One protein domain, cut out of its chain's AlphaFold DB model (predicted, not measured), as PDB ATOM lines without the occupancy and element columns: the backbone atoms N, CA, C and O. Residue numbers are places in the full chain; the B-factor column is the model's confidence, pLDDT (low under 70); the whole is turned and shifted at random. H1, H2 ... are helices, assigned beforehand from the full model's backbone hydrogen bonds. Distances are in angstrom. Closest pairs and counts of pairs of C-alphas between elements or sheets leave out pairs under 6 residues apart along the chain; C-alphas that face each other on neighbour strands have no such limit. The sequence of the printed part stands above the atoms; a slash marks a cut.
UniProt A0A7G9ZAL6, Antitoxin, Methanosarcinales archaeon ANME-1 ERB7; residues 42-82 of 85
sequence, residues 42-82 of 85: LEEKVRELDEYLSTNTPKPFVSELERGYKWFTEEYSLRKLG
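What this domain is: This is residues 42 to 82 of the 85 residues of the protein "Antitoxin" of Methanosarcinales archaeon ANME-1 ERB7 (UniProt A0A7G9ZAL6). A longer helix, H1, and a short helix, H2, stand at the two ends of an extended strip, joined by a long winding stretch without a named element, residues 57 to 73. The two helices are far from each other, with no core between them. The printed part has 41 residues, with two named helices in the order H1, H2 and no named strand; its class is all helix. It is extended, with a radius of gyration of the C-alphas of 15.0 A and spans of 40 by 20 by 12 A.

How they stand to each other: H1, residues 42 to 56, and H2, residues 74 to 80, are apart. In both helices every O i to N i+4 pair is within hydrogen-bond range. Residues 42 to 52 of H1 and 74 to 79 of H2 stand free.

Where its parts are: H1 begins at C-alpha 42 (5.115, -73.910, -62.341) and measures 20.8 A. H2 measures 10.0 A and ends at C-alpha 80 (6.086, -92.242, -93.818).

The domain as a whole: The two farthest C-alphas, of Glu 44 and Arg 79, are 40.6 A apart. The link from H1 to H2 is long, with 17 residues. The printed part has no cut. Its mean pLDDT is 75.6, and residues 59 to 72 are under 70.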
ATOM      1  N   LEU A  42       5.471 -73.535 -60.971       83.19
ATOM      2  CA  LEU A  42       5.115 -73.910 -62.341       83.19
ATOM      3  C   LEU A  42       5.498 -72.817 -63.344       83.19
ATOM      4  O   LEU A  42       6.052 -73.124 -64.393       83.19
ATOM      5  N   GLU A  43       5.205 -71.561 -63.016       81.81
ATOM      6  CA  GLU A  43       5.516 -70.411 -63.872       81.81
ATOM      7  C   GLU A  43       7.029 -70.244 -64.050       81.81
ATOM      8  O   GLU A  43       7.508 -70.039 -65.164       81.81
ATOM      9  N   GLU A  44       7.790 -70.415 -62.968       88.00
ATOM     10  CA  GLU A  44       9.252 -70.373 -62.990       88.00
ATOM     11  C   GLU A  44       9.837 -71.484 -63.869       88.00
ATOM     12  O   GLU A  44      10.645 -71.201 -64.750       88.00
ATOM     13  N   LYS A  45       9.350 -72.721 -63.724       87.12
ATOM     14  CA  LYS A  45       9.775 -73.860 -64.553       87.12
ATOM     15  C   LYS A  45       9.445 -73.689 -66.031       87.12
ATOM     16  O   LYS A  45      10.218 -74.117 -66.883       87.12
ATOM     17  N   VAL A  46       8.293 -73.097 -66.346       89.69
ATOM     18  CA  VAL A  46       7.924 -72.792 -67.735       89.69
ATOM     19  C   VAL A  46       8.878 -71.750 -68.315       89.69
ATOM     20  O   VAL A  46       9.344 -71.928 -69.436       89.69
ATOM     21  N   ARG A  47       9.223 -70.711 -67.546       90.75
ATOM     22  CA  ARG A  47      10.188 -69.688 -67.967       90.75
ATOM     23  C   ARG A  47      11.583 -70.273 -68.199       90.75
ATOM     24  O   ARG A  47      12.180 -69.995 -69.231       90.75
ATOM     25  N   GLU A  48      12.084 -71.092 -67.275       91.50
ATOM     26  CA  GLU A  48      13.381 -71.773 -67.423       91.50
ATOM     27  C   GLU A  48      13.423 -72.654 -68.676       91.50
ATOM     28  O   GLU A  48      14.418 -72.677 -69.400       91.50
ATOM     29  N   LEU A  49      12.328 -73.369 -68.953       89.44
ATOM     30  CA  LEU A  49      12.221 -74.201 -70.144       89.44
ATOM     31  C   LEU A  49      12.241 -73.361 -71.427       89.44
ATOM     32  O   LEU A  49      12.922 -73.737 -72.380       89.44
ATOM     33  N   ASP A  50      11.518 -72.244 -71.455       87.81
ATOM     34  CA  ASP A  50      11.469 -71.347 -72.611       87.81
ATOM     35  C   ASP A  50      12.852 -70.745 -72.914       87.81
ATOM     36  O   ASP A  50      13.337 -70.801 -74.046       87.81
ATOM     37  N   GLU A  51      13.560 -70.287 -71.878       88.94
ATOM     38  CA  GLU A  51      14.932 -69.789 -71.994       88.94
ATOM     39  C   GLU A  51      15.888 -70.874 -72.511       88.94
ATOM     40  O   GLU A  51      16.639 -70.651 -73.471       88.94
ATOM     41  N   TYR A  52      15.814 -72.081 -71.943       87.12
ATOM     42  CA  TYR A  52      16.618 -73.212 -72.391       87.12
ATOM     43  C   TYR A  52      16.370 -73.535 -73.867       87.12
ATOM     44  O   TYR A  52      17.329 -73.720 -74.623       87.12
ATOM     45  N   LEU A  53      15.104 -73.589 -74.288       84.94
ATOM     46  CA  LEU A  53      14.733 -73.882 -75.667       84.94
ATOM     47  C   LEU A  53      15.181 -72.765 -76.612       84.94
ATOM     48  O   LEU A  53      15.745 -73.068 -77.661       84.94
ATOM     49  N   SER A  54      15.030 -71.494 -76.246       79.12
ATOM     50  CA  SER A  54      15.491 -70.379 -77.085       79.12
ATOM     51  C   SER A  54      16.992 -70.455 -77.407       79.12
ATOM     52  O   SER A  54      17.419 -70.086 -78.502       79.12
ATOM     53  N   THR A  55      17.787 -70.999 -76.480       81.00
ATOM     54  CA  THR A  55      19.248 -71.075 -76.595       81.00
ATOM     55  C   THR A  55      19.725 -72.385 -77.227       81.00
ATOM     56  O   THR A  55      20.645 -72.387 -78.042       81.00
ATOM     57  N   ASN A  56      19.120 -73.514 -76.848       80.75
ATOM     58  CA  ASN A  56      19.651 -74.851 -77.135       80.75
ATOM     59  C   ASN A  56      18.850 -75.621 -78.187       80.75
ATOM     60  O   ASN A  56      19.231 -76.736 -78.552       80.75
ATOM     61  N   THR A  57      17.736 -75.074 -78.675       78.31
ATOM     62  CA  THR A  57      16.909 -75.801 -79.636       78.31
ATOM     63  C   THR A  57      17.613 -75.898 -80.992       78.31
ATOM     64  O   THR A  57      18.048 -74.883 -81.546       78.31
ATOM     65  N   PRO A  58      17.719 -77.105 -81.582       79.06
ATOM     66  CA  PRO A  58      18.291 -77.265 -82.909       79.06
ATOM     67  C   PRO A  58      17.537 -76.420 -83.940       79.06
ATOM     68  O   PRO A  58      16.308 -76.441 -83.975       79.06
ATOM     69  N   LYS A  59      18.277 -75.753 -84.839       66.56
ATOM     70  CA  LYS A  59      17.733 -74.880 -85.900       66.56
ATOM     71  C   LYS A  59      16.466 -75.410 -86.602       66.56
ATOM     72  O   LYS A  59      15.568 -74.598 -86.793       66.56
ATOM     73  N   PRO A  60      16.329 -76.715 -86.927       67.06
ATOM     74  CA  PRO A  60      15.120 -77.254 -87.560       67.06
ATOM     75  C   PRO A  60      13.807 -77.046 -86.792       67.06
ATOM     76  O   PRO A  60      12.747 -77.146 -87.396       67.06
ATOM     77  N   PHE A  61      13.860 -76.794 -85.482       63.69
ATOM     78  CA  PHE A  61      12.677 -76.553 -84.650       63.69
ATOM     79  C   PHE A  61      12.451 -75.062 -84.341       63.69
ATOM     80  O   PHE A  61      11.446 -74.727 -83.722       63.69
ATOM     81  N   VAL A  62      13.375 -74.181 -84.748       65.06
ATOM     82  CA  VAL A  62      13.325 -72.724 -84.491       65.06
ATOM     83  C   VAL A  62      13.157 -71.913 -85.776       65.06
ATOM     84  O   VAL A  62      12.638 -70.804 -85.740       65.06
ATOM     85  N   SER A  63      13.607 -72.438 -86.918       61.88
ATOM     86  CA  SER A  63      13.415 -71.786 -88.212       61.88
ATOM     87  C   SER A  63      11.953 -71.852 -88.641       61.88
ATOM     88  O   SER A  63      11.332 -72.913 -88.531       61.88
ATOM     89  N   GLU A  64      11.436 -70.760 -89.209       58.16
ATOM     90  CA  GLU A  64      10.188 -70.802 -89.968       58.16
ATOM     91  C   GLU A  64      10.273 -71.933 -90.999       58.16
ATOM     92  O   GLU A  64      11.251 -72.056 -91.741       58.16
ATOM     93  N   LEU A  65       9.277 -72.817 -90.984       56.00
ATOM     94  CA  LEU A  65       9.211 -73.956 -91.886       56.00
ATOM     95  C   LEU A  65       9.092 -73.445 -93.322       56.00
ATOM     96  O   LEU A  65       7.993 -73.138 -93.785       56.00
ATOM     97  N   GLU A  66      10.202 -73.401 -94.055       54.78
ATOM     98  CA  GLU A  66      10.129 -73.277 -95.503       54.78
ATOM     99  C   GLU A  66       9.398 -74.514 -96.041       54.78
ATOM    100  O   GLU A  66       9.923 -75.636 -96.075       54.78
ATOM    101  N   ARG A  67       8.134 -74.316 -96.432       49.88
ATOM    102  CA  ARG A  67       7.344 -75.305 -97.167       49.88
ATOM    103  C   ARG A  67       8.114 -75.668 -98.439       49.88
ATOM    104  O   ARG A  67       8.103 -74.913 -99.404       49.88
ATOM    105  N   GLY A  68       8.790 -76.815 -98.429       52.62
ATOM    106  CA  GLY A  68       9.619 -77.257 -99.555       52.62
ATOM    107  C   GLY A  68      10.779 -78.192 -99.207       52.62
ATOM    108  O   GLY A  68      11.343 -78.808-100.107       52.62
ATOM    109  N   TYR A  69      11.133 -78.368 -97.929       56.53
ATOM    110  CA  TYR A  69      12.158 -79.348 -97.553       56.53
ATOM    111  C   TYR A  69      11.700 -80.789 -97.838       56.53
ATOM    112  O   TYR A  69      10.564 -81.164 -97.555       56.53
ATOM    113  N   LYS A  70      12.621 -81.630 -98.334       58.31
ATOM    114  CA  LYS A  70      12.412 -83.051 -98.701       58.31
ATOM    115  C   LYS A  70      11.651 -83.882 -97.653       58.31
ATOM    116  O   LYS A  70      10.983 -84.844 -98.015       58.31
ATOM    117  N   TRP A  71      11.776 -83.525 -96.374       57.31
ATOM    118  CA  TRP A  71      11.179 -84.225 -95.230       57.31
ATOM    119  C   TRP A  71       9.853 -83.617 -94.743       57.31
ATOM    120  O   TRP A  71       9.227 -84.193 -93.863       57.31
ATOM    121  N   PHE A  72       9.437 -82.475 -95.301       62.06
ATOM    122  CA  PHE A  72       8.273 -81.688 -94.876       62.06
ATOM    123  C   PHE A  72       7.173 -81.580 -95.936       62.06
ATOM    124  O   PHE A  72       6.156 -80.930 -95.691       62.06
ATOM    125  N   THR A  73       7.335 -82.197 -97.110       74.31
ATOM    126  CA  THR A  73       6.217 -82.267 -98.053       74.31
ATOM    127  C   THR A  73       5.120 -83.149 -97.462       74.31
ATOM    128  O   THR A  73       5.396 -84.205 -96.891       74.31
ATOM    129  N   GLU A  74       3.868 -82.709 -97.589       76.25
ATOM    130  CA  GLU A  74       2.694 -83.454 -97.122       76.25
ATOM    131  C   GLU A  74       2.724 -84.895 -97.641       76.25
ATOM    132  O   GLU A  74       2.577 -85.843 -96.879       76.25
ATOM    133  N   GLU A  75       3.045 -85.063 -98.921       81.69
ATOM    134  CA  GLU A  75       3.173 -86.372 -99.551       81.69
ATOM    135  C   GLU A  75       4.252 -87.257 -98.911       81.69
ATOM    136  O   GLU A  75       4.006 -88.435 -98.646       81.69
ATOM    137  N   TYR A  76       5.435 -86.708 -98.617       79.06
ATOM    138  CA  TYR A  76       6.495 -87.460 -97.950       79.06
ATOM    139  C   TYR A  76       6.074 -87.894 -96.541       79.06
ATOM    140  O   TYR A  76       6.278 -89.052 -96.166       79.06
ATOM    141  N   SER A  77       5.469 -86.977 -95.784       81.50
ATOM    142  CA  SER A  77       4.990 -87.213 -94.421       81.50
ATOM    143  C   SER A  77       3.889 -88.271 -94.385       81.50
ATOM    144  O   SER A  77       3.982 -89.226 -93.615       81.50
ATOM    145  N   LEU A  78       2.893 -88.166 -95.269       85.50
ATOM    146  CA  LEU A  78       1.804 -89.138 -95.377       85.50
ATOM    147  C   LEU A  78       2.321 -90.531 -95.747       85.50
ATOM    148  O   LEU A  78       1.893 -91.514 -95.142       85.50
ATOM    149  N   ARG A  79       3.304 -90.621 -96.653       86.56
ATOM    150  CA  ARG A  79       3.943 -91.897 -96.997       86.56
ATOM    151  C   ARG A  79       4.683 -92.522 -95.821       86.56
ATOM    152  O   ARG A  79       4.614 -93.730 -95.617       86.56
ATOM    153  N   LYS A  80       5.392 -91.727 -95.014       82.31
ATOM    154  CA  LYS A  80       6.086 -92.242 -93.818       82.31
ATOM    155  C   LYS A  80       5.139 -92.667 -92.703       82.31
ATOM    156  O   LYS A  80       5.482 -93.578 -91.958       82.31
ATOM    157  N   LEU A  81       3.963 -92.053 -92.623       85.62
ATOM    158  CA  LEU A  81       2.903 -92.450 -91.700       85.62
ATOM    159  C   LEU A  81       2.071 -93.642 -92.207       85.62
ATOM    160  O   LEU A  81       1.194 -94.103 -91.484       85.62
ATOM    161  N   GLY A  82       2.322 -94.142 -93.425       88.25
ATOM    162  CA  GLY A  82       1.548 -95.234 -94.026       88.25
ATOM    163  C   GLY A  82       0.119 -94.836 -94.405       88.25
ATOM    164  O   GLY A  82      -0.744 -95.695 -94.541       88.25
TER     165      GLY A  82